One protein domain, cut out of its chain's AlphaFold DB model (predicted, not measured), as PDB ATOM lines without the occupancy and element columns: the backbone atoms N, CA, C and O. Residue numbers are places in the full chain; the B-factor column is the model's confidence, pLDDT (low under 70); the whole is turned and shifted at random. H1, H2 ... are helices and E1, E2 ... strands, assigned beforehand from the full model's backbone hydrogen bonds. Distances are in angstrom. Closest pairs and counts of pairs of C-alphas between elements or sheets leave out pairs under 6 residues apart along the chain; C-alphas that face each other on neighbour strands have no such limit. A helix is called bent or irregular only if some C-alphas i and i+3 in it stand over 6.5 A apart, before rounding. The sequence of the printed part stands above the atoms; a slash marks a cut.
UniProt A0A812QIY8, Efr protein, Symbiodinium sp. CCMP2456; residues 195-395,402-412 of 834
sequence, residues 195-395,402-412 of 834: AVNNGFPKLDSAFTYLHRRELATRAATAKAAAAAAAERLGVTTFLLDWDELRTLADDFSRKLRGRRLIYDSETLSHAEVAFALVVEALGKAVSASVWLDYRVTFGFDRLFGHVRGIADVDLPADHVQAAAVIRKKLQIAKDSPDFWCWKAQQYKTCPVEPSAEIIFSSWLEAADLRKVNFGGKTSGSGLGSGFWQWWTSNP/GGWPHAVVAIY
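What this domain is: This is residues 195 to 395 and 402 to 412 of the 834 residues of the protein "Efr protein" of Symbiodinium sp. CCMP2456 (UniProt A0A812QIY8). What does the model look like at first sight? A strongly twisted sheet of four strands has H4 and H6 packed over one face, with H3 crossing both helices on their far side from the sheet. H7 lies by the E2 edge, while H2, H9 and E4 form a loose outer fringe. How is it made up? The printed part has 212 residues with nine named helices and five named strands, in the order H1 H2 H3 H4 E1 H5 E2 H6 H7 E3 H8 E4 H9 E5; the class is mixed, and the mixed sheet runs E2 E1 E3 E5. It is compact, with a radius of gyration of the C-alphas of 17.9 A and spans of 44 by 43 by 39 A.

Where its parts are: What comes first? H1, residues 205 to 208, begins at C-alpha 205 (-16.206, 39.304, -40.273). H2, residues 213 to 232, 28.3 A, has a kink of 69 degrees near residue 222 and is only just irregular, with C-alphas 228 and 231 6.8 A apart. H3 is residues 242 to 258, 24.2 A, and H4 270 to 282, 18.8 A. What follows? E1, 286 to 293, 22.2 A, H5, 295 to 298, E2, 308 to 315, 21.0 A, H6, 319 to 334, 21.1 A, and H7, 337 to 346. Then come E3, 358 to 362, H8, 363 to 366, E4, 378 to 383, H9, 385 to 393, and E5, 407 to 411, ending at C-alpha 411 (-42.738, 51.526, -31.289).

How they stand to each other: How do the strands pair? E2 and E1 are antiparallel, with N 288 and O 313 2.8 A apart; E1 and E3 are parallel, with N 360 and O 289 at 2.8 A, and so are E3 and E5, with N 409 and O 359 at 3.3 A. E4 pairs with no named strand. What is on the sheet? H4, H6 and H7 on one face make two layers, a sheet and its helices; H6 has a height over the sheet of 8.3 A, and H8 only grazes the sheet. H4 touches H6 at a steep tilt of 49 degrees, opposite ways, closest at C-alphas 276 and 319, 4.7 A. H3 touches H4 with residues 245 to 252 alone, about perpendicular at 84 degrees, closest at C-alphas 249 and 273, 5.9 A. What of the others? H1 and H5 are each close but not clearly touching H7, at 6.4 A between closest C-alphas 207 and 339, and 297 and 337; H2 is likewise close to H9, at 6.5 A between C-alphas 230 and 392. Do the helix backbones hold? Every O i to N i+4 pair is within hydrogen-bond range in H3, H4, H6 and H7, but 6 of 16 in H2, with 9 of 17 O i to N i+3 pairs, and 4 of 5 in H9; H1, H5 and H8 are too short for such a pair.

The domain as a whole: How large is it? The two C-alphas farthest apart, of Thr 221 and Gly 375, are 52.6 A apart. Is it whole? Residues 396 to 401 are not printed, with 9.5 A between C-alphas 395 and 402. Which links are long, and where is confidence low? H3 to H4, H7 to E3 and H8 to E4 are long links; pLDDT is under 70 in 48 residues, among them 213 to 233 and 402 to 412.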
ATOM      1  N   ALA A 195     -32.057  33.388 -54.420       73.06
ATOM      2  CA  ALA A 195     -30.914  34.189 -53.978       73.06
ATOM      3  C   ALA A 195     -30.158  33.556 -52.793       73.06
ATOM      4  O   ALA A 195     -28.928  33.538 -52.806       73.06
ATOM      5  N   VAL A 196     -30.866  32.957 -51.822       74.81
ATOM      6  CA  VAL A 196     -30.245  32.208 -50.701       74.81
ATOM      7  C   VAL A 196     -29.430  31.021 -51.204       74.81
ATOM      8  O   VAL A 196     -28.421  30.637 -50.604       74.81
ATOM      9  N   ASN A 197     -29.902  30.393 -52.276       71.06
ATOM     10  CA  ASN A 197     -29.355  29.143 -52.758       71.06
ATOM     11  C   ASN A 197     -28.178  29.361 -53.728       71.06
ATOM     12  O   ASN A 197     -27.204  28.622 -53.637       71.06
ATOM     13  N   ASN A 198     -28.202  30.386 -54.585       69.50
ATOM     14  CA  ASN A 198     -27.262  30.584 -55.703       69.50
ATOM     15  C   ASN A 198     -25.786  30.893 -55.338       69.50
ATOM     16  O   ASN A 198     -24.990  31.189 -56.227       69.50
ATOM     17  N   GLY A 199     -25.369  30.800 -54.072       65.00
ATOM     18  CA  GLY A 199     -23.960  30.922 -53.694       65.00
ATOM     19  C   GLY A 199     -23.699  30.823 -52.193       65.00
ATOM     20  O   GLY A 199     -24.598  30.998 -51.371       65.00
ATOM     21  N   PHE A 200     -22.444  30.554 -51.822       64.94
ATOM     22  CA  PHE A 200     -21.987  30.806 -50.457       64.94
ATOM     23  C   PHE A 200     -21.829  32.322 -50.296       64.94
ATOM     24  O   PHE A 200     -21.020  32.913 -51.021       64.94
ATOM     25  N   PRO A 201     -22.586  32.966 -49.395       76.56
ATOM     26  CA  PRO A 201     -22.446  34.387 -49.144       76.56
ATOM     27  C   PRO A 201     -21.017  34.642 -48.688       76.56
ATOM     28  O   PRO A 201     -20.438  33.855 -47.927       76.56
ATOM     29  N   LYS A 202     -20.423  35.731 -49.176       78.88
ATOM     30  CA  LYS A 202     -19.088  36.122 -48.733       78.88
ATOM     31  C   LYS A 202     -19.188  36.448 -47.252       78.88
ATOM     32  O   LYS A 202     -19.840  37.414 -46.870       78.88
ATOM     33  N   LEU A 203     -18.567  35.617 -46.421       80.81
ATOM     34  CA  LEU A 203     -18.582  35.831 -44.985       80.81
ATOM     35  C   LEU A 203     -17.771  37.090 -44.672       80.81
ATOM     36  O   LEU A 203     -16.539  37.068 -44.713       80.81
ATOM     37  N   ASP A 204     -18.457  38.189 -44.368       83.62
ATOM     38  CA  ASP A 204     -17.812  39.331 -43.741       83.62
ATOM     39  C   ASP A 204     -17.660  39.042 -42.245       83.62
ATOM     40  O   ASP A 204     -18.601  38.627 -41.567       83.62
ATOM     41  N   SER A 205     -16.469  39.304 -41.712       83.44
ATOM     42  CA  SER A 205     -16.206  39.304 -40.273       83.44
ATOM     43  C   SER A 205     -17.252  40.093 -39.472       83.44
ATOM     44  O   SER A 205     -17.605  39.688 -38.366       83.44
ATOM     45  N   ALA A 206     -17.804  41.170 -40.039       84.88
ATOM     46  CA  ALA A 206     -18.838  41.988 -39.421       84.88
ATOM     47  C   ALA A 206     -20.130  41.207 -39.126       84.88
ATOM     48  O   ALA A 206     -20.797  41.510 -38.140       84.88
ATOM     49  N   PHE A 207     -20.469  40.189 -39.923       86.88
ATOM     50  CA  PHE A 207     -21.726  39.442 -39.786       86.88
ATOM     51  C   PHE A 207     -21.785  38.634 -38.493       86.88
ATOM     52  O   PHE A 207     -22.853  38.485 -37.904       86.88
ATOM     53  N   THR A 208     -20.632  38.160 -38.017       81.94
ATOM     54  CA  THR A 208     -20.545  37.409 -36.757       81.94
ATOM     55  C   THR A 208     -20.924  38.259 -35.545       81.94
ATOM     56  O   THR A 208     -21.520  37.744 -34.608       81.94
ATOM     57  N   TYR A 209     -20.684  39.572 -35.594       82.94
ATOM     58  CA  TYR A 209     -21.123  40.502 -34.549       82.94
ATOM     59  C   TYR A 209     -22.618  40.828 -34.621       82.94
ATOM     60  O   TYR A 209     -23.147  41.427 -33.692       82.94
ATOM     61  N   LEU A 210     -23.284  40.457 -35.720       82.56
ATOM     62  CA  LEU A 210     -24.699  40.730 -35.983       82.56
ATOM     63  C   LEU A 210     -25.584  39.481 -35.812       82.56
ATOM     64  O   LEU A 210     -26.742  39.443 -36.243       82.56
ATOM     65  N   HIS A 211     -25.021  38.424 -35.221       83.50
ATOM     66  CA  HIS A 211     -25.689  37.150 -34.995       83.50
ATOM     67  C   HIS A 211     -25.119  36.444 -33.764       83.50
ATOM     68  O   HIS A 211     -23.939  36.101 -33.712       83.50
ATOM     69  N   ARG A 212     -25.978  36.152 -32.789       76.62
ATOM     70  CA  ARG A 212     -25.569  35.545 -31.516       76.62
ATOM     71  C   ARG A 212     -25.895  34.057 -31.462       76.62
ATOM     72  O   ARG A 212     -26.900  33.641 -30.897       76.62
ATOM     73  N   ARG A 213     -25.002  33.230 -32.013       65.75
ATOM     74  CA  ARG A 213     -25.182  31.766 -32.022       65.75
ATOM     75  C   ARG A 213     -24.953  31.110 -30.656       65.75
ATOM     76  O   ARG A 213     -25.679  30.190 -30.300       65.75
ATOM     77  N   GLU A 214     -23.972  31.575 -29.878       57.19
ATOM     78  CA  GLU A 214     -23.584  30.937 -28.603       57.19
ATOM     79  C   GLU A 214     -24.575  31.185 -27.453       57.19
ATOM     80  O   GLU A 214     -24.703  30.361 -26.546       57.19
ATOM     81  N   LEU A 215     -25.327  32.288 -27.496       55.47
ATOM     82  CA  LEU A 215     -26.365  32.577 -26.499       55.47
ATOM     83  C   LEU A 215     -27.609  31.706 -26.692       55.47
ATOM     84  O   LEU A 215     -28.241  31.345 -25.698       55.47
ATOM     85  N   ALA A 216     -27.902  31.284 -27.929       54.56
ATOM     86  CA  ALA A 216     -29.027  30.404 -28.241       54.56
ATOM     87  C   ALA A 216     -28.993  29.097 -27.431       54.56
ATOM     88  O   ALA A 216     -30.012  28.640 -26.918       54.56
ATOM     89  N   THR A 217     -27.800  28.534 -27.229       57.22
ATOM     90  CA  THR A 217     -27.616  27.309 -26.440       57.22
ATOM     91  C   THR A 217     -27.802  27.550 -24.937       57.22
ATOM     92  O   THR A 217     -28.359  26.697 -24.249       57.22
ATOM     93  N   ARG A 218     -27.402  28.721 -24.418       54.84
ATOM     94  CA  ARG A 218     -27.610  29.107 -23.007       54.84
ATOM     95  C   ARG A 218     -29.069  29.432 -22.685       54.84
ATOM     96  O   ARG A 218     -29.534  29.157 -21.582       54.84
ATOM     97  N   ALA A 219     -29.823  29.953 -23.645       52.41
ATOM     98  CA  ALA A 219     -31.251  30.178 -23.468       52.41
ATOM     99  C   ALA A 219     -32.072  28.879 -23.449       52.41
ATOM    100  O   ALA A 219     -33.168  28.846 -22.908       52.41
ATOM    101  N   ALA A 220     -31.559  27.748 -23.935       53.91
ATOM    102  CA  ALA A 220     -32.275  26.485 -23.754       53.91
ATOM    103  C   ALA A 220     -32.495  26.142 -22.261       53.91
ATOM    104  O   ALA A 220     -33.523  25.563 -21.916       53.91
ATOM    105  N   THR A 221     -31.571  26.540 -21.376       52.34
ATOM    106  CA  THR A 221     -31.638  26.290 -19.925       52.34
ATOM    107  C   THR A 221     -32.489  27.328 -19.186       52.34
ATOM    108  O   THR A 221     -33.252  26.978 -18.290       52.34
ATOM    109  N   ALA A 222     -32.421  28.600 -19.585       52.94
ATOM    110  CA  ALA A 222     -33.172  29.687 -18.949       52.94
ATOM    111  C   ALA A 222     -34.674  29.707 -19.354       52.94
ATOM    112  O   ALA A 222     -35.529  30.275 -18.670       52.94
ATOM    113  N   LYS A 223     -35.026  28.964 -20.406       50.59
ATOM    114  CA  LYS A 223     -36.382  28.734 -20.924       50.59
ATOM    115  C   LYS A 223     -37.373  28.126 -19.944       50.59
ATOM    116  O   LYS A 223     -38.550  28.471 -19.999       50.59
ATOM    117  N   ALA A 224     -36.910  27.260 -19.045       55.44
ATOM    118  CA  ALA A 224     -37.771  26.665 -18.025       55.44
ATOM    119  C   ALA A 224     -38.227  27.701 -16.977       55.44
ATOM    120  O   ALA A 224     -39.342  27.609 -16.475       55.44
ATOM    121  N   ALA A 225     -37.404  28.717 -16.695       54.66
ATOM    122  CA  ALA A 225     -37.719  29.766 -15.726       54.66
ATOM    123  C   ALA A 225     -38.632  30.866 -16.308       54.66
ATOM    124  O   ALA A 225     -39.524  31.351 -15.618       54.66
ATOM    125  N   ALA A 226     -38.461  31.234 -17.586       53.12
ATOM    126  CA  ALA A 226     -39.274  32.276 -18.230       53.12
ATOM    127  C   ALA A 226     -40.730  31.857 -18.486       53.12
ATOM    128  O   ALA A 226     -41.630  32.684 -18.359       53.12
ATOM    129  N   ALA A 227     -40.985  30.577 -18.780       56.00
ATOM    130  CA  ALA A 227     -42.350  30.064 -18.927       56.00
ATOM    131  C   ALA A 227     -43.181  30.237 -17.638       56.00
ATOM    132  O   ALA A 227     -44.375  30.497 -17.718       56.00
ATOM    133  N   ALA A 228     -42.542  30.180 -16.463       59.38
ATOM    134  CA  ALA A 228     -43.187  30.456 -15.177       59.38
ATOM    135  C   ALA A 228     -43.422  31.962 -14.916       59.38
ATOM    136  O   ALA A 228     -44.261  32.319 -14.097       59.38
ATOM    137  N   ALA A 229     -42.700  32.856 -15.605       56.78
ATOM    138  CA  ALA A 229     -42.848  34.310 -15.482       56.78
ATOM    139  C   ALA A 229     -43.840  34.917 -16.496       56.78
ATOM    140  O   ALA A 229     -44.318  36.034 -16.291       56.78
ATOM    141  N   ALA A 230     -44.168  34.193 -17.574       55.22
ATOM    142  CA  ALA A 230     -45.040  34.660 -18.655       55.22
ATOM    143  C   ALA A 230     -46.469  35.021 -18.197       55.22
ATOM    144  O   ALA A 230     -47.098  35.883 -18.807       55.22
ATOM    145  N   GLU A 231     -46.950  34.462 -17.079       56.75
ATOM    146  CA  GLU A 231     -48.241  34.828 -16.464       56.75
ATOM    147  C   GLU A 231     -48.315  36.294 -15.978       56.75
ATOM    148  O   GLU A 231     -49.388  36.753 -15.590       56.75
ATOM    149  N   ARG A 232     -47.210  37.057 -16.008       63.72
ATOM    150  CA  ARG A 232     -47.139  38.448 -15.514       63.72
ATOM    151  C   ARG A 232     -46.810  39.499 -16.580       63.72
ATOM    152  O   ARG A 232     -46.447  40.621 -16.230       63.72
ATOM    153  N   LEU A 233     -46.901  39.170 -17.867       66.50
ATOM    154  CA  LEU A 233     -46.540  40.114 -18.929       66.50
ATOM    155  C   LEU A 233     -47.619  41.194 -19.113       66.50
ATOM    156  O   LEU A 233     -48.730  40.921 -19.561       66.50
ATOM    157  N   GLY A 234     -47.270  42.435 -18.766       73.69
ATOM    158  CA  GLY A 234     -48.055  43.631 -19.064       73.69
ATOM    159  C   GLY A 234     -47.613  44.271 -20.380       73.69
ATOM    160  O   GLY A 234     -46.429  44.274 -20.709       73.69
ATOM    161  N   VAL A 235     -48.562  44.831 -21.130       75.25
ATOM    162  CA  VAL A 235     -48.268  45.653 -22.311       75.25
ATOM    163  C   VAL A 235     -48.356  47.118 -21.898       75.25
ATOM    164  O   VAL A 235     -49.395  47.564 -21.413       75.25
ATOM    165  N   THR A 236     -47.274  47.865 -22.106       78.75
ATOM    166  CA  THR A 236     -47.222  49.308 -21.855       78.75
ATOM    167  C   THR A 236     -47.027  50.044 -23.170       78.75
ATOM    168  O   THR A 236     -46.124  49.721 -23.940       78.75
ATOM    169  N   THR A 237     -47.870  51.043 -23.418       78.44
ATOM    170  CA  THR A 237     -47.769  51.906 -24.597       78.44
ATOM    171  C   THR A 237     -47.095  53.214 -24.208       78.44
ATOM    172  O   THR A 237     -47.565  53.914 -23.311       78.44
ATOM    173  N   PHE A 238     -46.013  53.551 -24.905       81.81
ATOM    174  CA  PHE A 238     -45.363  54.855 -24.817       81.81
ATOM    175  C   PHE A 238     -45.812  55.694 -26.009       81.81
ATOM    176  O   PHE A 238     -45.748  55.230 -27.146       81.81
ATOM    177  N   LEU A 239     -46.290  56.906 -25.739       82.00
ATOM    178  CA  LEU A 239     -46.694  57.857 -26.768       82.00
ATOM    179  C   LEU A 239     -45.616  58.927 -26.869       82.00
ATOM    180  O   LEU A 239     -45.285  59.565 -25.870       82.00
ATOM    181  N   LEU A 240     -45.078  59.079 -28.071       82.50
ATOM    182  CA  LEU A 240     -44.195  60.172 -28.448       82.50
ATOM    183  C   LEU A 240     -44.947  61.008 -29.472       82.50
ATOM    184  O   LEU A 240     -45.516  60.452 -30.419       82.50
ATOM    185  N   ASP A 241     -44.980  62.318 -29.253       85.88
ATOM    186  CA  ASP A 241     -45.514  63.231 -30.250       85.88
ATOM    187  C   ASP A 241     -44.602  63.242 -31.486       85.88
ATOM    188  O   ASP A 241     -43.386  63.060 -31.389       85.88
ATOM    189  N   TRP A 242     -45.186  63.423 -32.669       82.94
ATOM    190  CA  TRP A 242     -44.422  63.380 -33.912       82.94
ATOM    191  C   TRP A 242     -43.423  64.535 -34.031       82.94
ATOM    192  O   TRP A 242     -42.286  64.320 -34.462       82.94
ATOM    193  N   ASP A 243     -43.823  65.749 -33.650       87.56
ATOM    194  CA  ASP A 243     -42.945  66.917 -33.719       87.56
ATOM    195  C   ASP A 243     -41.846  66.820 -32.655       87.56
ATOM    196  O   ASP A 243     -40.690  67.173 -32.915       87.56
ATOM    197  N   GLU A 244     -42.165  66.248 -31.490       90.00
ATOM    198  CA  GLU A 244     -41.175  65.884 -30.475       90.00
ATOM    199  C   GLU A 244     -40.172  64.855 -31.016       90.00
ATOM    200  O   GLU A 244     -38.962  65.075 -30.939       90.00
ATOM    201  N   LEU A 245     -40.644  63.769 -31.637       89.50
ATOM    202  CA  LEU A 245     -39.777  62.727 -32.188       89.50
ATOM    203  C   LEU A 245     -38.882  63.260 -33.314       89.50
ATOM    204  O   LEU A 245     -37.706  62.903 -33.384       89.50
ATOM    205  N   ARG A 246     -39.407  64.146 -34.167       91.38
ATOM    206  CA  ARG A 246     -38.626  64.837 -35.201       91.38
ATOM    207  C   ARG A 246     -37.549  65.729 -34.584       91.38
ATOM    208  O   ARG A 246     -36.394  65.671 -34.998       91.38
ATOM    209  N   THR A 247     -37.907  66.507 -33.564       95.12
ATOM    210  CA  THR A 247     -36.964  67.378 -32.847       95.12
ATOM    211  C   THR A 247     -35.851  66.560 -32.186       95.12
ATOM    212  O   THR A 247     -34.677  66.926 -32.270       95.12
ATOM    213  N   LEU A 248     -36.197  65.420 -31.581       95.25
ATOM    214  CA  LEU A 248     -35.235  64.486 -30.995       95.25
ATOM    215  C   LEU A 248     -34.340  63.842 -32.057       95.25
ATOM    216  O   LEU A 248     -33.141  63.693 -31.825       95.25
ATOM    217  N   ALA A 249     -34.874  63.509 -33.233       95.19
ATOM    218  CA  ALA A 249     -34.077  62.990 -34.341       95.19
ATOM    219  C   ALA A 249     -33.032  63.999 -34.829       95.19
ATOM    220  O   ALA A 249     -31.867  63.633 -35.029       95.19
ATOM    221  N   ASP A 250     -33.414  65.270 -34.954       96.00
ATOM    222  CA  ASP A 250     -32.506  66.349 -35.335       96.00
ATOM    223  C   ASP A 250     -31.444  66.610 -34.256       96.00
ATOM    224  O   ASP A 250     -30.259  66.762 -34.571       96.00
ATOM    225  N   ASP A 251     -31.840  66.616 -32.981       97.25
ATOM    226  CA  ASP A 251     -30.924  66.785 -31.850       97.25
ATOM    227  C   ASP A 251     -29.928  65.620 -31.738       97.25
ATOM    228  O   ASP A 251     -28.715  65.841 -31.657       97.25
ATOM    229  N   PHE A 252     -30.398  64.370 -31.816       97.31
ATOM    230  CA  PHE A 252     -29.529  63.193 -31.776       97.31
ATOM    231  C   PHE A 252     -28.573  63.190 -32.971       97.31
ATOM    232  O   PHE A 252     -27.373  62.986 -32.788       97.31
ATOM    233  N   SER A 253     -29.064  63.488 -34.178       96.69
ATOM    234  CA  SER A 253     -28.222  63.587 -35.377       96.69
ATOM    235  C   SER A 253     -27.135  64.651 -35.207       96.69
ATOM    236  O   SER A 253     -25.962  64.393 -35.480       96.69
ATOM    237  N   ARG A 254     -27.483  65.830 -34.676       97.25
ATOM    238  CA  ARG A 254     -26.526  66.911 -34.393       97.25
ATOM    239  C   ARG A 254     -25.475  66.491 -33.367       97.25
ATOM    240  O   ARG A 254     -24.283  66.694 -33.599       97.25
ATOM    241  N   LYS A 255     -25.894  65.864 -32.262       97.50
ATOM    242  CA  LYS A 255     -24.992  65.327 -31.229       97.50
ATOM    243  C   LYS A 255     -24.049  64.267 -31.803       97.50
ATOM    244  O   LYS A 255     -22.862  64.266 -31.477       97.50
ATOM    245  N   LEU A 256     -24.541  63.396 -32.684       96.06
ATOM    246  CA  LEU A 256     -23.733  62.361 -33.328       96.06
ATOM    247  C   LEU A 256     -22.725  62.912 -34.332       96.06
ATOM    248  O   LEU A 256     -21.582  62.453 -34.327       96.06
ATOM    249  N   ARG A 257     -23.098  63.915 -35.135       95.81
ATOM    250  CA  ARG A 257     -22.156  64.629 -36.016       95.81
ATOM    251  C   ARG A 257     -21.069  65.329 -35.207       95.81
ATOM    252  O   ARG A 257     -19.889  65.162 -35.497       95.81
ATOM    253  N   GLY A 258     -21.445  66.005 -34.116       95.12
ATOM    254  CA  GLY A 258     -20.487  66.620 -33.188       95.12
ATOM    255  C   GLY A 258     -19.489  65.617 -32.594       95.12
ATOM    256  O   GLY A 258     -18.323  65.949 -32.391       95.12
ATOM    257  N   ARG A 259     -19.915  64.363 -32.386       96.12
ATOM    258  CA  ARG A 259     -19.064  63.245 -31.939       96.12
ATOM    259  C   ARG A 259     -18.393  62.466 -33.086       96.12
ATOM    260  O   ARG A 259     -17.686  61.502 -32.808       96.12
ATOM    261  N   ARG A 260     -18.606  62.851 -34.353       93.31
ATOM    262  CA  ARG A 260     -18.131  62.156 -35.571       93.31
ATOM    263  C   ARG A 260     -18.535  60.677 -35.645       93.31
ATOM    264  O   ARG A 260     -17.778  59.833 -36.126       93.31
ATOM    265  N   LEU A 261     -19.721  60.350 -35.140       89.88
ATOM    266  CA  LEU A 261     -20.248  58.981 -35.132       89.88
ATOM    267  C   LEU A 261     -21.084  58.650 -36.380       89.88
ATOM    268  O   LEU A 261     -21.210  57.474 -36.718       89.88
ATOM    269  N   ILE A 262     -21.601  59.675 -37.061       92.31
ATOM    270  CA  ILE A 262     -22.294  59.611 -38.359       92.31
ATOM    271  C   ILE A 262     -21.716  60.686 -39.294       92.31
ATOM    272  O   ILE A 262     -21.053  61.612 -38.818       92.31
ATOM    273  N   TYR A 263     -21.950  60.575 -40.603       89.88
ATOM    274  CA  TYR A 263     -21.517  61.597 -41.565       89.88
ATOM    275  C   TYR A 263     -22.389  62.864 -41.490       89.88
ATOM    276  O   TYR A 263     -23.550  62.809 -41.086       89.88
ATOM    277  N   ASP A 264     -21.859  64.009 -41.937       88.00
ATOM    278  CA  ASP A 264     -22.586  65.291 -41.895       88.00
ATOM    279  C   ASP A 264     -23.875  65.288 -42.730       88.00
ATOM    280  O   ASP A 264     -24.841  65.969 -42.388       88.00
ATOM    281  N   SER A 265     -23.909  64.481 -43.792       90.19
ATOM    282  CA  SER A 265     -25.077  64.294 -44.655       90.19
ATOM    283  C   SER A 265     -26.117  63.324 -44.091       90.19
ATOM    284  O   SER A 265     -27.177  63.164 -44.686       90.19
ATOM    285  N   GLU A 266     -25.820  62.620 -42.998       92.06
ATOM    286  CA  GLU A 266     -26.719  61.610 -42.443       92.06
ATOM    287  C   GLU A 266     -27.644  62.202 -41.379       92.06
ATOM    288  O   GLU A 266     -27.248  63.029 -40.550       92.06
ATOM    289  N   THR A 267     -28.888  61.738 -41.391       94.69
ATOM    290  CA  THR A 267     -29.882  61.948 -40.340       94.69
ATOM    291  C   THR A 267     -30.315  60.594 -39.802       94.69
ATOM    292  O   THR A 267     -30.420  59.620 -40.552       94.69
ATOM    293  N   LEU A 268     -30.525  60.526 -38.489       95.81
ATOM    294  CA  LEU A 268     -31.145  59.361 -37.879       95.81
ATOM    295  C   LEU A 268     -32.609  59.275 -38.287       95.81
ATOM    296  O   LEU A 268     -33.296  60.287 -38.439       95.81
ATOM    297  N   SER A 269     -33.091  58.050 -38.413       94.44
ATOM    298  CA  SER A 269     -34.500  57.795 -38.627       94.44
ATOM    299  C   SER A 269     -35.292  57.895 -37.316       94.44
ATOM    300  O   SER A 269     -34.763  57.735 -36.212       94.44
ATOM    301  N   HIS A 270     -36.598  58.133 -37.430       93.06
ATOM    302  CA  HIS A 270     -37.490  58.219 -36.272       93.06
ATOM    303  C   HIS A 270     -37.514  56.905 -35.472       93.06
ATOM    304  O   HIS A 270     -37.578  56.934 -34.243       93.06
ATOM    305  N   ALA A 271     -37.415  55.750 -36.145       91.50
ATOM    306  CA  ALA A 271     -37.345  54.464 -35.460       91.50
ATOM    307  C   ALA A 271     -36.027  54.291 -34.695       91.50
ATOM    308  O   ALA A 271     -36.050  53.829 -33.557       91.50
ATOM    309  N   GLU A 272     -34.895  54.700 -35.277       95.25
ATOM    310  CA  GLU A 272     -33.580  54.622 -34.626       95.25
ATOM    311  C   GLU A 272     -33.549  55.429 -33.322       95.25
ATOM    312  O   GLU A 272     -33.059  54.949 -32.298       95.25
ATOM    313  N   VAL A 273     -34.124  56.633 -33.344       95.62
ATOM    314  CA  VAL A 273     -34.233  57.517 -32.174       95.62
ATOM    315  C   VAL A 273     -35.141  56.902 -31.122       95.62
ATOM    316  O   VAL A 273     -34.777  56.828 -29.951       95.62
ATOM    317  N   ALA A 274     -36.301  56.394 -31.530       92.62
ATOM    318  CA  ALA A 274     -37.238  55.804 -30.593       92.62
ATOM    319  C   ALA A 274     -36.680  54.518 -29.949       92.62
ATOM    320  O   ALA A 274     -36.831  54.323 -28.744       92.62
ATOM    321  N   PHE A 275     -35.963  53.673 -30.700       93.88
ATOM    322  CA  PHE A 275     -35.254  52.516 -30.137       93.88
ATOM    323  C   PHE A 275     -34.194  52.945 -29.118       93.88
ATOM    324  O   PHE A 275     -34.071  52.327 -28.063       93.88
ATOM    325  N   ALA A 276     -33.461  54.026 -29.388       95.31
ATOM    326  CA  ALA A 276     -32.488  54.569 -28.449       95.31
ATOM    327  C   ALA A 276     -33.126  55.108 -27.156       95.31
ATOM    328  O   ALA A 276     -32.580  54.881 -26.077       95.31
ATOM    329  N   LEU A 277     -34.297  55.746 -27.232       93.88
ATOM    330  CA  LEU A 277     -35.049  56.191 -26.049       93.88
ATOM    331  C   LEU A 277     -35.529  55.012 -25.190       93.88
ATOM    332  O   LEU A 277     -35.551  55.102 -23.965       93.88
ATOM    333  N   VAL A 278     -35.866  53.877 -25.806       91.19
ATOM    334  CA  VAL A 278     -36.181  52.647 -25.058       91.19
ATOM    335  C   VAL A 278     -34.962  52.161 -24.281       91.19
ATOM    336  O   VAL A 278     -35.088  51.769 -23.124       91.19
ATOM    337  N   VAL A 279     -33.772  52.215 -24.885       90.75
ATOM    338  CA  VAL A 279     -32.524  51.871 -24.191       90.75
ATOM    339  C   VAL A 279     -32.261  52.827 -23.025       90.75
ATOM    340  O   VAL A 279     -31.895  52.371 -21.943       90.75
ATOM    341  N   GLU A 280     -32.523  54.126 -23.207       93.12
ATOM    342  CA  GLU A 280     -32.448  55.115 -22.124       93.12
ATOM    343  C   GLU A 280     -33.363  54.754 -20.955       93.12
ATOM    344  O   GLU A 280     -32.922  54.730 -19.807       93.12
ATOM    345  N   ALA A 281     -34.624  54.436 -21.254       89.19
ATOM    346  CA  ALA A 281     -35.630  54.106 -20.252       89.19
ATOM    347  C   ALA A 281     -35.259  52.854 -19.444       89.19
ATOM    348  O   ALA A 281     -35.609  52.749 -18.269       89.19
ATOM    349  N   LEU A 282     -34.528  51.917 -20.052       88.81
ATOM    350  CA  LEU A 282     -34.017  50.730 -19.368       88.81
ATOM    351  C   LEU A 282     -32.783  51.018 -18.504       88.81
ATOM    352  O   LEU A 282     -32.477  50.229 -17.612       88.81
ATOM    353  N   GLY A 283     -32.063  52.117 -18.761       93.56
ATOM    354  CA  GLY A 283     -30.932  52.576 -17.950       93.56
ATOM    355  C   GLY A 283     -29.726  51.632 -17.921       93.56
ATOM    356  O   GLY A 283     -28.849  51.776 -17.069       93.56
ATOM    357  N   LYS A 284     -29.664  50.648 -18.825       93.12
ATOM    358  CA  LYS A 284     -28.593  49.647 -18.898       93.12
ATOM    359  C   LYS A 284     -28.259  49.310 -20.346       93.12
ATOM    360  O   LYS A 284     -29.075  49.497 -21.243       93.12
ATOM    361  N   ALA A 285     -27.055  48.787 -20.563       92.62
ATOM    362  CA  ALA A 285     -26.711  48.200 -21.849       92.62
ATOM    363  C   ALA A 285     -27.566  46.948 -22.073       92.62
ATOM    364  O   ALA A 285     -27.742  46.139 -21.158       92.62
ATOM    365  N   VAL A 286     -28.094  46.805 -23.280       91.38
ATOM    366  CA  VAL A 286     -29.040  45.749 -23.640       91.38
ATOM    367  C   VAL A 286     -28.693  45.199 -25.001       91.38
ATOM    368  O   VAL A 286     -28.146  45.889 -25.855       91.38
ATOM    369  N   SER A 287     -29.042  43.944 -25.221       90.00
ATOM    370  CA  SER A 287     -28.960  43.376 -26.557       90.00
ATOM    371  C   SER A 287     -30.309  43.454 -27.241       90.00
ATOM    372  O   SER A 287     -31.329  43.168 -26.619       90.00
ATOM    373  N   ALA A 288     -30.316  43.810 -28.521       91.62
ATOM    374  CA  ALA A 288     -31.532  43.947 -29.301       91.62
ATOM    375  C   ALA A 288     -31.464  43.172 -30.620       91.62
ATOM    376  O   ALA A 288     -30.457  43.203 -31.322       91.62
ATOM    377  N   SER A 289     -32.557  42.504 -30.968       92.38
ATOM    378  CA  SER A 289     -32.800  41.911 -32.274       92.38
ATOM    379  C   SER A 289     -33.711  42.859 -33.040       92.38
ATOM    380  O   SER A 289     -34.817  43.159 -32.590       92.38
ATOM    381  N   VAL A 290     -33.258  43.348 -34.188       93.25
ATOM    382  CA  VAL A 290     -33.987  44.342 -34.981       93.25
ATOM    383  C   VAL A 290     -34.420  43.730 -36.301       93.25
ATOM    384  O   VAL A 290     -33.602  43.153 -37.024       93.25
ATOM    385  N   TRP A 291     -35.710  43.858 -36.610       92.44
ATOM    386  CA  TRP A 291     -36.244  43.495 -37.918       92.44
ATOM    387  C   TRP A 291     -35.819  44.523 -38.964       92.44
ATOM    388  O   TRP A 291     -36.028  45.722 -38.790       92.44
ATOM    389  N   LEU A 292     -35.236  44.038 -40.056       93.88
ATOM    390  CA  LEU A 292     -34.745  44.842 -41.168       93.88
ATOM    391  C   LEU A 292     -35.539  44.513 -42.428       93.88
ATOM    392  O   LEU A 292     -35.750  43.335 -42.717       93.88
ATOM    393  N   ASP A 293     -35.931  45.536 -43.183       93.88
ATOM    394  CA  ASP A 293     -36.497  45.381 -44.523       93.88
ATOM    395  C   ASP A 293     -35.387  45.352 -45.586       93.88
ATOM    396  O   ASP A 293     -34.484  46.193 -45.584       93.88
ATOM    397  N   TYR A 294     -35.468  44.373 -46.488       94.00
ATOM    398  CA  TYR A 294     -34.501  44.123 -47.559       94.00
ATOM    399  C   TYR A 294     -35.066  44.377 -48.958       94.00
ATOM    400  O   TYR A 294     -34.392  44.080 -49.948       94.00
ATOM    401  N   ARG A 295     -36.284  44.918 -49.085       92.75
ATOM    402  CA  ARG A 295     -36.888  45.187 -50.400       92.75
ATOM    403  C   ARG A 295     -35.995  46.043 -51.267       92.75
ATOM    404  O   ARG A 295     -35.680  45.635 -52.380       92.75
ATOM    405  N   VAL A 296     -35.527  47.170 -50.739       92.31
ATOM    406  CA  VAL A 296     -34.640  48.085 -51.472       92.31
ATOM    407  C   VAL A 296     -33.345  47.377 -51.883       92.31
ATOM    408  O   VAL A 296     -32.914  47.480 -53.032       92.31
ATOM    409  N   THR A 297     -32.764  46.586 -50.980       92.44
ATOM    410  CA  THR A 297     -31.515  45.837 -51.200       92.44
ATOM    411  C   THR A 297     -31.631  44.830 -52.340       92.44
ATOM    412  O   THR A 297     -30.694  44.661 -53.120       92.44
ATOM    413  N   PHE A 298     -32.794  44.191 -52.476       89.69
ATOM    414  CA  PHE A 298     -33.073  43.243 -53.551       89.69
ATOM    415  C   PHE A 298     -33.797  43.859 -54.764       89.69
ATOM    416  O   PHE A 298     -34.045  43.155 -55.740       89.69
ATOM    417  N   GLY A 299     -34.110  45.160 -54.745       90.69
ATOM    418  CA  GLY A 299     -34.846  45.843 -55.817       90.69
ATOM    419  C   GLY A 299     -36.328  45.457 -55.907       90.69
ATOM    420  O   GLY A 299     -36.919  45.513 -56.984       90.69
ATOM    421  N   PHE A 300     -36.926  45.055 -54.787       90.38
ATOM    422  CA  PHE A 300     -38.311  44.612 -54.645       90.38
ATOM    423  C   PHE A 300     -39.175  45.624 -53.881       90.38
ATOM    424  O   PHE A 300     -39.968  45.245 -53.020       90.38
ATOM    425  N   ASP A 301     -39.041  46.908 -54.219       89.00
ATOM    426  CA  ASP A 301     -39.609  48.063 -53.502       89.00
ATOM    427  C   ASP A 301     -41.111  47.934 -53.161       89.00
ATOM    428  O   ASP A 301     -41.569  48.510 -52.184       89.00
ATOM    429  N   ARG A 302     -41.891  47.174 -53.947       90.81
ATOM    430  CA  ARG A 302     -43.343  46.962 -53.754       90.81
ATOM    431  C   ARG A 302     -43.756  45.491 -53.682       90.81
ATOM    432  O   ARG A 302     -44.873  45.129 -54.063       90.81
ATOM    433  N   LEU A 303     -42.851  44.611 -53.257       92.62
ATOM    434  CA  LEU A 303     -43.182  43.199 -53.086       92.62
ATOM    435  C   LEU A 303     -44.144  43.017 -51.909       92.62
ATOM    436  O   LEU A 303     -43.824  43.318 -50.755       92.62
ATOM    437  N   PHE A 304     -45.321  42.474 -52.216       94.62
ATOM    438  CA  PHE A 304     -46.292  42.039 -51.223       94.62
ATOM    439  C   PHE A 304     -45.940  40.613 -50.779       94.62
ATOM    440  O   PHE A 304     -46.227  39.659 -51.504       94.62
ATOM    441  N   GLY A 305     -45.294  40.468 -49.620       93.75
ATOM    442  CA  GLY A 305     -44.764  39.210 -49.071       93.75
ATOM    443  C   GLY A 305     -43.822  39.476 -47.896       93.75
ATOM    444  O   GLY A 305     -43.837  40.581 -47.360       93.75
ATOM    445  N   HIS A 306     -43.020  38.495 -47.477       92.25
ATOM    446  CA  HIS A 306     -41.934  38.723 -46.509       92.25
ATOM    447  C   HIS A 306     -40.622  39.004 -47.222       92.25
ATOM    448  O   HIS A 306     -40.125  38.166 -47.973       92.25
ATOM    449  N   VAL A 307     -40.023  40.151 -46.922       91.62
ATOM    450  CA  VAL A 307     -38.665  40.501 -47.372       91.62
ATOM    451  C   VAL A 307     -37.886  41.084 -46.201       91.62
ATOM    452  O   VAL A 307     -37.178  42.082 -46.305       91.62
ATOM    453  N   ARG A 308     -38.049  40.452 -45.042       91.56
ATOM    454  CA  ARG A 308     -37.424  40.873 -43.795       91.56
ATOM    455  C   ARG A 308     -36.278  39.954 -43.397       91.56
ATOM    456  O   ARG A 308     -36.247  38.773 -43.742       91.56
ATOM    457  N   GLY A 309     -35.334  40.501 -42.652       91.31
ATOM    458  CA  GLY A 309     -34.303  39.756 -41.938       91.31
ATOM    459  C   GLY A 309     -34.177  40.265 -40.510       91.31
ATOM    460  O   GLY A 309     -34.843  41.224 -40.125       91.31
ATOM    461  N   ILE A 310     -33.326  39.614 -39.721       91.56
ATOM    462  CA  ILE A 310     -33.074  40.007 -38.335       91.56
ATOM    463  C   ILE A 310     -31.577  40.185 -38.104       91.56
ATOM    464  O   ILE A 310     -30.768  39.334 -38.496       91.56
ATOM    465  N   ALA A 311     -31.215  41.288 -37.463       93.94
ATOM    466  CA  ALA A 311     -29.854  41.559 -37.028       93.94
ATOM    467  C   ALA A 311     -29.829  41.753 -35.516       93.94
ATOM    468  O   ALA A 311     -30.693  42.423 -34.954       93.94
ATOM    469  N   ASP A 312     -28.835  41.155 -34.869       93.25
ATOM    470  CA  ASP A 312     -28.637  41.271 -33.430       93.25
ATOM    471  C   ASP A 312     -27.569  42.333 -33.160       93.25
ATOM    472  O   ASP A 312     -26.528  42.342 -33.811       93.25
ATOM    473  N   VAL A 313     -27.808  43.242 -32.222       94.81
ATOM    474  CA  VAL A 313     -26.879  44.321 -31.870       94.81
ATOM    475  C   VAL A 313     -26.798  44.496 -30.361       94.81
ATOM    476  O   VAL A 313     -27.787  44.349 -29.648       94.81
ATOM    477  N   ASP A 314     -25.607  44.830 -29.875       94.38
ATOM    478  CA  ASP A 314     -25.386  45.226 -28.487       94.38
ATOM    479  C   ASP A 314     -25.472  46.744 -28.371       94.38
ATOM    480  O   ASP A 314     -24.680  47.468 -28.976       94.38
ATOM    481  N   LEU A 315     -26.453  47.216 -27.608       95.31
ATOM    482  CA  LEU A 315     -26.760  48.626 -27.437       95.31
ATOM    483  C   LEU A 315     -26.202  49.130 -26.098       95.31
ATOM    484  O   LEU A 315     -26.532  48.574 -25.047       95.31
ATOM    485  N   PRO A 316     -25.347  50.169 -26.103       96.56
ATOM    486  CA  PRO A 316     -24.846  50.789 -24.880       96.56
ATOM    487  C   PRO A 316     -25.965  51.520 -24.128       96.56
ATOM    488  O   PRO A 316     -26.943  51.938 -24.732       96.56
ATOM    489  N   ALA A 317     -25.786  51.735 -22.822       94.44
ATOM    490  CA  ALA A 317     -26.764  52.448 -21.989       94.44
ATOM    491  C   ALA A 317     -26.966  53.927 -22.393       94.44
ATOM    492  O   ALA A 317     -28.026  54.491 -22.148       94.44
ATOM    493  N   ASP A 318     -25.953  54.565 -23.000       96.38
ATOM    494  CA  ASP A 318     -26.063  55.931 -23.533       96.38
ATOM    495  C   ASP A 318     -26.897  55.918 -24.818       96.38
ATOM    496  O   ASP A 318     -26.445  55.407 -25.844       96.38
ATOM    497  N   HIS A 319     -28.092  56.508 -24.785       94.88
ATOM    498  CA  HIS A 319     -29.036  56.492 -25.904       94.88
ATOM    499  C   HIS A 319     -28.463  57.110 -27.183       94.88
ATOM    500  O   HIS A 319     -28.701  56.604 -28.277       94.88
ATOM    501  N   VAL A 320     -27.633  58.153 -27.068       95.62
ATOM    502  CA  VAL A 320     -26.980  58.762 -28.236       95.62
ATOM    503  C   VAL A 320     -26.052  57.737 -28.895       95.62
ATOM    504  O   VAL A 320     -26.123  57.518 -30.102       95.62
ATOM    505  N   GLN A 321     -25.217  57.044 -28.115       96.00
ATOM    506  CA  GLN A 321     -24.379  55.964 -28.646       96.00
ATOM    507  C   GLN A 321     -25.199  54.770 -29.143       96.00
ATOM    508  O   GLN A 321     -24.828  54.178 -30.154       96.00
ATOM    509  N   ALA A 322     -26.311  54.427 -28.488       96.56
ATOM    510  CA  ALA A 322     -27.209  53.376 -28.951       96.56
ATOM    511  C   ALA A 322     -27.756  53.698 -30.344       96.56
ATOM    512  O   ALA A 322     -27.633  52.865 -31.239       96.56
ATOM    513  N   ALA A 323     -28.232  54.926 -30.570       96.81
ATOM    514  CA  ALA A 323     -28.671  55.386 -31.886       96.81
ATOM    515  C   ALA A 323     -27.552  55.276 -32.939       96.81
ATOM    516  O   ALA A 323     -27.787  54.795 -34.047       96.81
ATOM    517  N   ALA A 324     -26.311  55.632 -32.585       96.25
ATOM    518  CA  ALA A 324     -25.157  55.479 -33.476       96.25
ATOM    519  C   ALA A 324     -24.874  54.016 -33.846       96.25
ATOM    520  O   ALA A 324     -24.564  53.707 -34.999       96.25
ATOM    521  N   VAL A 325     -24.952  53.111 -32.863       95.50
ATOM    522  CA  VAL A 325     -24.743  51.674 -33.071       95.50
ATOM    523  C   VAL A 325     -25.840  51.109 -33.959       95.50
ATOM    524  O   VAL A 325     -25.509  50.431 -34.930       95.50
ATOM    525  N   ILE A 326     -27.105  51.428 -33.672       94.88
ATOM    526  CA  ILE A 326     -28.264  51.043 -34.485       94.88
ATOM    527  C   ILE A 326     -28.021  51.488 -35.929       94.88
ATOM    528  O   ILE A 326     -27.930  50.634 -36.808       94.88
ATOM    529  N   ARG A 327     -27.775  52.784 -36.159       94.94
ATOM    530  CA  ARG A 327     -27.518  53.332 -37.495       94.94
ATOM    531  C   ARG A 327     -26.382  52.600 -38.201       94.94
ATOM    532  O   ARG A 327     -26.564  52.027 -39.266       94.94
ATOM    533  N   LYS A 328     -25.189  52.562 -37.608       93.81
ATOM    534  CA  LYS A 328     -23.990  52.041 -38.283       93.81
ATOM    535  C   LYS A 328     -24.043  50.532 -38.512       93.81
ATOM    536  O   LYS A 328     -23.656  50.056 -39.577       93.81
ATOM    537  N   LYS A 329     -24.448  49.762 -37.500       94.00
ATOM    538  CA  LYS A 329     -24.410  48.292 -37.544       94.00
ATOM    539  C   LYS A 329     -25.579  47.721 -38.331       94.00
ATOM    540  O   LYS A 329     -25.365  46.807 -39.126       94.00
ATOM    541  N   LEU A 330     -26.781  48.265 -38.148       93.50
ATOM    542  CA  LEU A 330     -27.946  47.786 -38.880       93.50
ATOM    543  C   LEU A 330     -27.912  48.220 -40.339       93.50
ATOM    544  O   LEU A 330     -28.317  47.425 -41.174       93.50
ATOM    545  N   GLN A 331     -27.363  49.394 -40.673       93.38
ATOM    546  CA  GLN A 331     -27.202  49.793 -42.076       93.38
ATOM    547  C   GLN A 331     -26.282  48.824 -42.837       93.38
ATOM    548  O   GLN A 331     -26.614  48.420 -43.945       93.38
ATOM    549  N   ILE A 332     -25.186  48.349 -42.217       91.69
ATOM    550  CA  ILE A 332     -24.329  47.302 -42.809       91.69
ATOM    551  C   ILE A 332     -25.136  46.028 -43.097       91.69
ATOM    552  O   ILE A 332     -24.993  45.443 -44.168       91.69
ATOM    553  N   ALA A 333     -25.968  45.588 -42.149       93.56
ATOM    554  CA  ALA A 333     -26.821  44.422 -42.353       93.56
ATOM    555  C   ALA A 333     -27.885  44.669 -43.426       93.56
ATOM    556  O   ALA A 333     -28.098  43.788 -44.253       93.56
ATOM    557  N   LYS A 334     -28.540  45.835 -43.414       93.50
ATOM    558  CA  LYS A 334     -29.642  46.219 -44.304       93.50
ATOM    559  C   LYS A 334     -29.178  46.311 -45.756       93.50
ATOM    560  O   LYS A 334     -29.802  45.720 -46.632       93.50
ATOM    561  N   ASP A 335     -28.040  46.952 -46.003       93.44
ATOM    562  CA  ASP A 335     -27.501  47.162 -47.354       93.44
ATOM    563  C   ASP A 335     -26.776  45.933 -47.921       93.44
ATOM    564  O   ASP A 335     -26.367  45.926 -49.084       93.44
ATOM    565  N   SER A 336     -26.584  44.885 -47.114       93.62
ATOM    566  CA  SER A 336     -25.835  43.696 -47.508       93.62
ATOM    567  C   SER A 336     -26.763  42.534 -47.886       93.62
ATOM    568  O   SER A 336     -27.279  41.843 -46.999       93.62
ATOM    569  N   PRO A 337     -26.923  42.220 -49.188       91.44
ATOM    570  CA  PRO A 337     -27.628  41.005 -49.599       91.44
ATOM    571  C   PRO A 337     -26.890  39.744 -49.123       91.44
ATOM    572  O   PRO A 337     -27.526  38.745 -48.794       91.44
ATOM    573  N   ASP A 338     -25.556  39.805 -49.011       91.31
ATOM    574  CA  ASP A 338     -24.732  38.719 -48.471       91.31
ATOM    575  C   ASP A 338     -25.075  38.422 -47.005       91.31
ATOM    576  O   ASP A 338     -25.144  37.252 -46.634       91.31
ATOM    577  N   PHE A 339     -25.338  39.444 -46.176       92.06
ATOM    578  CA  PHE A 339     -25.759  39.235 -44.788       92.06
ATOM    579  C   PHE A 339     -27.113  38.530 -44.718       92.06
ATOM    580  O   PHE A 339     -27.249  37.551 -43.980       92.06
ATOM    581  N   TRP A 340     -28.095  38.981 -45.507       91.25
ATOM    582  CA  TRP A 340     -29.404  38.332 -45.554       91.25
ATOM    583  C   TRP A 340     -29.286  36.881 -46.015       91.25
ATOM    584  O   TRP A 340     -29.785  35.999 -45.325       91.25
ATOM    585  N   CYS A 341     -28.558  36.601 -47.105       88.38
ATOM    586  CA  CYS A 341     -28.332  35.235 -47.585       88.38
ATOM    587  C   CYS A 341     -27.590  34.378 -46.551       88.38
ATOM    588  O   CYS A 341     -27.954  33.225 -46.322       88.38
ATOM    589  N   TRP A 342     -26.566  34.929 -45.898       88.81
ATOM    590  CA  TRP A 342     -25.809  34.237 -44.855       88.81
ATOM    591  C   TRP A 342     -26.686  33.859 -43.674       88.81
ATOM    592  O   TRP A 342     -26.679  32.702 -43.246       88.81
ATOM    593  N   LYS A 343     -27.477  34.813 -43.184       86.75
ATOM    594  CA  LYS A 343     -28.413  34.591 -42.091       86.75
ATOM    595  C   LYS A 343     -29.513  33.613 -42.533       86.75
ATOM    596  O   LYS A 343     -29.795  32.665 -41.807       86.75
ATOM    597  N   ALA A 344     -30.018  33.751 -43.762       83.88
ATOM    598  CA  ALA A 344     -30.987  32.850 -44.386       83.88
ATOM    599  C   ALA A 344     -30.518  31.389 -44.423       83.88
ATOM    600  O   ALA A 344     -31.281  30.463 -44.149       83.88
ATOM    601  N   GLN A 345     -29.235  31.169 -44.715       82.12
ATOM    602  CA  GLN A 345     -28.635  29.837 -44.727       82.12
ATOM    603  C   GLN A 345     -28.515  29.216 -43.334       82.12
ATOM    604  O   GLN A 345     -28.599  27.989 -43.226       82.12
ATOM    605  N   GLN A 346     -28.375  30.023 -42.274       76.75
ATOM    606  CA  GLN A 346     -28.424  29.505 -40.903       76.75
ATOM    607  C   GLN A 346     -29.806  28.900 -40.579       76.75
ATOM    608  O   GLN A 346     -29.894  28.003 -39.742       76.75
ATOM    609  N   TYR A 347     -30.869  29.307 -41.289       70.88
ATOM    610  CA  TYR A 347     -32.249  28.869 -41.040       70.88
ATOM    611  C   TYR A 347     -32.645  27.543 -41.683       70.88
ATOM    612  O   TYR A 347     -33.761  27.075 -41.472       70.88
ATOM    613  N   LYS A 348     -31.756  26.877 -42.438       66.94
ATOM    614  CA  LYS A 348     -32.078  25.570 -43.051       66.94
ATOM    615  C   LYS A 348     -32.530  24.510 -42.032       66.94
ATOM    616  O   LYS A 348     -33.081  23.492 -42.436       66.94
ATOM    617  N   THR A 349     -32.300  24.740 -40.738       57.72
ATOM    618  CA  THR A 349     -32.675  23.828 -39.648       57.72
ATOM    619  C   THR A 349     -33.676  24.408 -38.638       57.72
ATOM    620  O   THR A 349     -34.255  23.630 -37.887       57.72
ATOM    621  N   CYS A 350     -33.912  25.727 -38.606       55.16
ATOM    622  CA  CYS A 350     -34.762  26.379 -37.602       55.16
ATOM    623  C   CYS A 350     -35.247  27.759 -38.109       55.16
ATOM    624  O   CYS A 350     -34.454  28.448 -38.754       55.16
ATOM    625  N   PRO A 351     -36.510  28.165 -37.870       65.50
ATOM    626  CA  PRO A 351     -37.029  29.485 -38.249       65.50
ATOM    627  C   PRO A 351     -36.234  30.654 -37.650       65.50
ATOM    628  O   PRO A 351     -35.371  30.483 -36.791       65.50
ATOM    629  N   VAL A 352     -36.489  31.860 -38.162       65.19
ATOM    630  CA  VAL A 352     -35.785  33.088 -37.770       65.19
ATOM    631  C   VAL A 352     -36.176  33.490 -36.355       65.19
ATOM    632  O   VAL A 352     -37.144  34.217 -36.157       65.19
ATOM    633  N   GLU A 353     -35.419  33.022 -35.370       71.06
ATOM    634  CA  GLU A 353     -35.678  33.369 -33.977       71.06
ATOM    635  C   GLU A 353     -34.836  34.591 -33.556       71.06
ATOM    636  O   GLU A 353     -33.614  34.601 -33.763       71.06
ATOM    637  N   PRO A 354     -35.454  35.633 -32.970       79.25
ATOM    638  CA  PRO A 354     -34.717  36.675 -32.267       79.25
ATOM    639  C   PRO A 354     -33.883  36.064 -31.143       79.25
ATOM    640  O   PRO A 354     -34.337  35.166 -30.437       79.25
ATOM    641  N   SER A 355     -32.652  36.552 -30.988       77.56
ATOM    642  CA  SER A 355     -31.678  35.973 -30.054       77.56
ATOM    643  C   SER A 355     -31.234  36.909 -28.934       77.56
ATOM    644  O   SER A 355     -30.450  36.512 -28.070       77.56
ATOM    645  N   ALA A 356     -31.724  38.145 -28.942       83.81
ATOM    646  CA  ALA A 356     -31.333  39.193 -28.014       83.81
ATOM    647  C   ALA A 356     -32.413  39.486 -26.958       83.81
ATOM    648  O   ALA A 356     -33.554  39.063 -27.097       83.81
ATOM    649  N   GLU A 357     -32.054  40.232 -25.909       82.50
ATOM    650  CA  GLU A 357     -32.938  40.585 -24.783       82.50
ATOM    651  C   GLU A 357     -34.174  41.385 -25.224       82.50
ATOM    652  O   GLU A 357     -35.259  41.161 -24.705       82.50
ATOM    653  N   ILE A 358     -34.043  42.267 -26.212       86.38
ATOM    654  CA  ILE A 358     -35.132  43.112 -26.717       86.38
ATOM    655  C   ILE A 358     -35.380  42.801 -28.185       86.38
ATOM    656  O   ILE A 358     -34.446  42.519 -28.933       86.38
ATOM    657  N   ILE A 359     -36.634  42.896 -28.618       89.12
ATOM    658  CA  ILE A 359     -36.995  42.786 -30.031       89.12
ATOM    659  C   ILE A 359     -37.574  44.117 -30.485       89.12
ATOM    660  O   ILE A 359     -38.568  44.588 -29.929       89.12
ATOM    661  N   PHE A 360     -36.967  44.690 -31.519       91.69
ATOM    662  CA  PHE A 360     -37.414  45.924 -32.141       91.69
ATOM    663  C   PHE A 360     -38.052  45.655 -33.501       91.69
ATOM    664  O   PHE A 360     -37.469  45.025 -34.387       91.69
ATOM    665  N   SER A 361     -39.266  46.174 -33.668       89.88
ATOM    666  CA  SER A 361     -40.004  46.194 -34.929       89.88
ATOM    667  C   SER A 361     -40.610  47.581 -35.117       89.88
ATOM    668  O   SER A 361     -41.310  48.073 -34.231       89.88
ATOM    669  N   SER A 362     -40.316  48.222 -36.249       89.62
ATOM    670  CA  SER A 362     -40.827  49.556 -36.573       89.62
ATOM    671  C   SER A 362     -41.982  49.463 -37.559       89.62
ATOM    672  O   SER A 362     -41.817  48.961 -38.667       89.62
ATOM    673  N   TRP A 363     -43.135  50.001 -37.172       88.19
ATOM    674  CA  TRP A 363     -44.262  50.240 -38.082       88.19
ATOM    675  C   TRP A 363     -44.217  51.628 -38.717       88.19
ATOM    676  O   TRP A 363     -44.885  51.873 -39.722       88.19
ATOM    677  N   LEU A 364     -43.431  52.532 -38.127       82.00
ATOM    678  CA  LEU A 364     -43.340  53.927 -38.540       82.00
ATOM    679  C   LEU A 364     -42.766  54.069 -39.937       82.00
ATOM    680  O   LEU A 364     -43.311  54.793 -40.764       82.00
ATOM    681  N   GLU A 365     -41.682  53.348 -40.186       80.50
ATOM    682  CA  GLU A 365     -41.008  53.363 -41.478       80.50
ATOM    683  C   GLU A 365     -41.633  52.356 -42.432       80.50
ATOM    684  O   GLU A 365     -41.871  52.695 -43.584       80.50
ATOM    685  N   ALA A 366     -41.968  51.164 -41.928       78.75
ATOM    686  CA  ALA A 366     -42.420  50.068 -42.771       78.75
ATOM    687  C   ALA A 366     -43.791  50.330 -43.412       78.75
ATOM    688  O   ALA A 366     -43.989  50.051 -44.588       78.75
ATOM    689  N   ALA A 367     -44.760  50.853 -42.653       80.44
ATOM    690  CA  ALA A 367     -46.126  51.012 -43.155       80.44
ATOM    691  C   ALA A 367     -46.517  52.465 -43.464       80.44
ATOM    692  O   ALA A 367     -47.511  52.683 -44.160       80.44
ATOM    693  N   ASP A 368     -45.759  53.441 -42.948       83.50
ATOM    694  CA  ASP A 368     -46.070  54.877 -42.979       83.50
ATOM    695  C   ASP A 368     -47.566  55.138 -42.745       83.50
ATOM    696  O   ASP A 368     -48.285  55.664 -43.598       83.50
ATOM    697  N   LEU A 369     -48.053  54.709 -41.575       83.50
ATOM    698  CA  LEU A 369     -49.482  54.668 -41.232       83.50
ATOM    699  C   LEU A 369     -50.188  56.032 -41.348       83.50
ATOM    700  O   LEU A 369     -51.408  56.092 -41.465       83.50
ATOM    701  N   ARG A 370     -49.426  57.128 -41.400       83.50
ATOM    702  CA  ARG A 370     -49.908  58.493 -41.660       83.50
ATOM    703  C   ARG A 370     -50.565  58.641 -43.035       83.50
ATOM    704  O   ARG A 370     -51.432  59.489 -43.211       83.50
ATOM    705  N   LYS A 371     -50.167  57.818 -44.011       88.00
ATOM    706  CA  LYS A 371     -50.743  57.803 -45.364       88.00
ATOM    707  C   LYS A 371     -52.065  57.037 -45.449       88.00
ATOM    708  O   LYS A 371     -52.742  57.102 -46.477       88.00
ATOM    709  N   VAL A 372     -52.448  56.319 -44.391       90.06
ATOM    710  CA  VAL A 372     -53.703  55.564 -44.336       90.06
ATOM    711  C   VAL A 372     -54.852  56.537 -44.083       90.06
ATOM    712  O   VAL A 372     -55.122  56.935 -42.954       90.06
ATOM    713  N   ASN A 373     -55.518  56.948 -45.160       92.62
ATOM    714  CA  ASN A 373     -56.589  57.938 -45.135       92.62
ATOM    715  C   ASN A 373     -57.710  57.561 -46.121       92.62
ATOM    716  O   ASN A 373     -57.534  57.658 -47.335       92.62
ATOM    717  N   PHE A 374     -58.881  57.188 -45.602       94.44
ATOM    718  CA  PHE A 374     -60.082  56.870 -46.389       94.44
ATOM    719  C   PHE A 374     -61.009  58.086 -46.584       94.44
ATOM    720  O   PHE A 374     -62.222  57.952 -46.581       94.44
ATOM    721  N   GLY A 375     -60.448  59.292 -46.718       89.12
ATOM    722  CA  GLY A 375     -61.219  60.540 -46.817       89.12
ATOM    723  C   GLY A 375     -61.492  61.224 -45.472       89.12
ATOM    724  O   GLY A 375     -62.263  62.174 -45.415       89.12
ATOM    725  N   GLY A 376     -60.835  60.783 -44.397       84.31
ATOM    726  CA  GLY A 376     -60.915  61.370 -43.063       84.31
ATOM    727  C   GLY A 376     -59.588  61.231 -42.318       84.31
ATOM    728  O   GLY A 376     -58.863  60.246 -42.476       84.31
ATOM    729  N   LYS A 377     -59.260  62.220 -41.481       82.38
ATOM    730  CA  LYS A 377     -58.044  62.196 -40.659       82.38
ATOM    731  C   LYS A 377     -58.137  61.071 -39.626       82.38
ATOM    732  O   LYS A 377     -59.115  60.993 -38.879       82.38
ATOM    733  N   THR A 378     -57.138  60.194 -39.599       85.38
ATOM    734  CA  THR A 378     -57.007  59.171 -38.558       85.38
ATOM    735  C   THR A 378     -56.805  59.864 -37.213       85.38
ATOM    736  O   THR A 378     -55.906  60.683 -37.040       85.38
ATOM    737  N   SER A 379     -57.691  59.562 -36.271       86.50
ATOM    738  CA  SER A 379     -57.617  60.046 -34.887       86.50
ATOM    739  C   SER A 379     -56.701  59.193 -34.010       86.50
ATOM    740  O   SER A 379     -56.367  59.620 -32.918       86.50
ATOM    741  N   GLY A 380     -56.322  58.004 -34.485       86.50
ATOM    742  CA  GLY A 380     -55.390  57.107 -33.816       86.50
ATOM    743  C   GLY A 380     -55.278  55.766 -34.536       86.50
ATOM    744  O   GLY A 380     -56.089  55.426 -35.407       86.50
ATOM    745  N   SER A 381     -54.263  54.985 -34.175       89.69
ATOM    746  CA  SER A 381     -54.188  53.575 -34.549       89.69
ATOM    747  C   SER A 381     -53.530  52.752 -33.446       89.69
ATOM    748  O   SER A 381     -52.832  53.293 -32.590       89.69
ATOM    749  N   GLY A 382     -53.811  51.452 -33.430       88.19
ATOM    750  CA  GLY A 382     -53.381  50.558 -32.362       88.19
ATOM    751  C   GLY A 382     -53.232  49.118 -32.825       88.19
ATOM    752  O   GLY A 382     -53.835  48.691 -33.811       88.19
ATOM    753  N   LEU A 383     -52.425  48.357 -32.089       87.62
ATOM    754  CA  LEU A 383     -52.197  46.939 -32.346       87.62
ATOM    755  C   LEU A 383     -53.099  46.081 -31.459       87.62
ATOM    756  O   LEU A 383     -53.288  46.337 -30.266       87.62
ATOM    757  N   GLY A 384     -53.651  45.027 -32.048       85.94
ATOM    758  CA  GLY A 384     -54.496  44.098 -31.326       85.94
ATOM    759  C   GLY A 384     -53.716  43.267 -30.317       85.94
ATOM    760  O   GLY A 384     -52.572  42.875 -30.530       85.94
ATOM    761  N   SER A 385     -54.395  42.916 -29.230       78.44
ATOM    762  CA  SER A 385     -53.925  41.937 -28.247       78.44
ATOM    763  C   SER A 385     -53.485  40.618 -28.874       78.44
ATOM    764  O   SER A 385     -52.653  39.965 -28.277       78.44
ATOM    765  N   GLY A 386     -53.990  40.222 -30.050       71.75
ATOM    766  CA  GLY A 386     -53.568  39.001 -30.745       71.75
ATOM    767  C   GLY A 386     -52.087  39.008 -31.124       71.75
ATOM    768  O   GLY A 386     -51.419  37.993 -30.957       71.75
ATOM    769  N   PHE A 387     -51.557  40.167 -31.529       71.75
ATOM    770  CA  PHE A 387     -50.130  40.350 -31.795       71.75
ATOM    771  C   PHE A 387     -49.303  40.072 -30.533       71.75
ATOM    772  O   PHE A 387     -48.379  39.266 -30.554       71.75
ATOM    773  N   TRP A 388     -49.697  40.674 -29.409       69.56
ATOM    774  CA  TRP A 388     -49.041  40.502 -28.110       69.56
ATOM    775  C   TRP A 388     -49.257  39.106 -27.515       69.56
ATOM    776  O   TRP A 388     -48.361  38.521 -26.916       69.56
ATOM    777  N   GLN A 389     -50.451  38.549 -27.705       65.94
ATOM    778  CA  GLN A 389     -50.827  37.218 -27.258       65.94
ATOM    779  C   GLN A 389     -50.025  36.170 -27.995       65.94
ATOM    780  O   GLN A 389     -49.518  35.283 -27.345       65.94
ATOM    781  N   TRP A 390     -49.807  36.284 -29.302       66.00
ATOM    782  CA  TRP A 390     -48.970  35.319 -30.011       66.00
ATOM    783  C   TRP A 390     -47.561  35.201 -29.402       66.00
ATOM    784  O   TRP A 390     -47.071  34.089 -29.213       66.00
ATOM    785  N   TRP A 391     -46.969  36.326 -28.987       60.81
ATOM    786  CA  TRP A 391     -45.690  36.342 -28.271       60.81
ATOM    787  C   TRP A 391     -45.760  35.785 -26.840       60.81
ATOM    788  O   TRP A 391     -44.748  35.326 -26.321       60.81
ATOM    789  N   THR A 392     -46.926  35.817 -26.190       58.16
ATOM    790  CA  THR A 392     -47.080  35.460 -24.764       58.16
ATOM    791  C   THR A 392     -47.779  34.119 -24.513       58.16
ATOM    792  O   THR A 392     -47.524  33.485 -23.495       58.16
ATOM    793  N   SER A 393     -48.642  33.654 -25.419       47.22
ATOM    794  CA  SER A 393     -49.585  32.542 -25.234       47.22
ATOM    795  C   SER A 393     -49.221  31.276 -25.999       47.22
ATOM    796  O   SER A 393     -49.882  30.254 -25.814       47.22
ATOM    797  N   ASN A 394     -48.190  31.313 -26.842       47.94
ATOM    798  CA  ASN A 394     -47.738  30.151 -27.592       47.94
ATOM    799  C   ASN A 394     -46.403  29.634 -27.019       47.94
ATOM    800  O   ASN A 394     -45.340  29.931 -27.565       47.94
ATOM    801  N   PRO A 395     -46.421  28.855 -25.915       43.69
ATOM    802  CA  PRO A 395     -45.205  28.332 -25.279       43.69
ATOM    803  C   PRO A 395     -44.395  27.384 -26.187       43.69
ATOM    804  O   PRO A 395     -43.250  27.035 -25.868       43.69
ATOM    805  N   GLY A 402     -35.588  30.846 -24.637       29.20
ATOM    806  CA  GLY A 402     -36.304  31.150 -23.404       29.20
ATOM    807  C   GLY A 402     -35.333  31.622 -22.321       29.20
ATOM    808  O   GLY A 402     -34.225  31.113 -22.211       29.20
ATOM    809  N   GLY A 403     -35.739  32.578 -21.491       28.28
ATOM    810  CA  GLY A 403     -34.978  32.918 -20.286       28.28
ATOM    811  C   GLY A 403     -34.509  34.345 -20.121       28.28
ATOM    812  O   GLY A 403     -33.716  34.604 -19.222       28.28
ATOM    813  N   TRP A 404     -35.017  35.262 -20.931       28.44
ATOM    814  CA  TRP A 404     -34.975  36.679 -20.608       28.44
ATOM    815  C   TRP A 404     -36.415  37.194 -20.606       28.44
ATOM    816  O   TRP A 404     -37.227  36.699 -21.395       28.44
ATOM    817  N   PRO A 405     -36.783  38.130 -19.713       27.31
ATOM    818  CA  PRO A 405     -38.020  38.878 -19.864       27.31
ATOM    819  C   PRO A 405     -37.858  39.733 -21.122       27.31
ATOM    820  O   PRO A 405     -37.385  40.864 -21.057       27.31
ATOM    821  N   HIS A 406     -38.154  39.159 -22.287       34.59
ATOM    822  CA  HIS A 406     -38.064  39.889 -23.535       34.59
ATOM    823  C   HIS A 406     -39.138  40.971 -23.519       34.59
ATOM    824  O   HIS A 406     -40.327  40.691 -23.678       34.59
ATOM    825  N   ALA A 407     -38.723  42.217 -23.297       35.03
ATOM    826  CA  ALA A 407     -39.559  43.362 -23.591       35.03
ATOM    827  C   ALA A 407     -39.689  43.425 -25.117       35.03
ATOM    828  O   ALA A 407     -38.759  43.817 -25.825       35.03
ATOM    829  N   VAL A 408     -40.827  42.976 -25.643       39.59
ATOM    830  CA  VAL A 408     -41.188  43.262 -27.032       39.59
ATOM    831  C   VAL A 408     -41.618  44.716 -27.059       39.59
ATOM    832  O   VAL A 408     -42.672  45.064 -26.527       39.59
ATOM    833  N   VAL A 409     -40.793  45.574 -27.651       44.19
ATOM    834  CA  VAL A 409     -41.115  46.993 -27.771       44.19
ATOM    835  C   VAL A 409     -41.518  47.264 -29.208       44.19
ATOM    836  O   VAL A 409     -40.683  47.422 -30.099       44.19
ATOM    837  N   ALA A 410     -42.830  47.281 -29.440       49.75
ATOM    838  CA  ALA A 410     -43.378  47.832 -30.668       49.75
ATOM    839  C   ALA A 410     -43.457  49.346 -30.494       49.75
ATOM    840  O   ALA A 410     -44.206  49.842 -29.654       49.75
ATOM    841  N   ILE A 411     -42.664  50.072 -31.276       51.53
ATOM    842  CA  ILE A 411     -42.738  51.526 -31.289       51.53
ATOM    843  C   ILE A 411     -43.753  51.935 -32.341       51.53
ATOM    844  O   ILE A 411     -43.599  51.660 -33.534       51.53
ATOM    845  N   TYR A 412     -44.780  52.618 -31.863       47.16
ATOM    846  CA  TYR A 412     -45.758  53.316 -32.667       47.16
ATOM    847  C   TYR A 412     -45.693  54.798 -32.282       47.16
ATOM    848  O   TYR A 412     -45.728  55.129 -31.100       47.16
TER     849      TYR A 412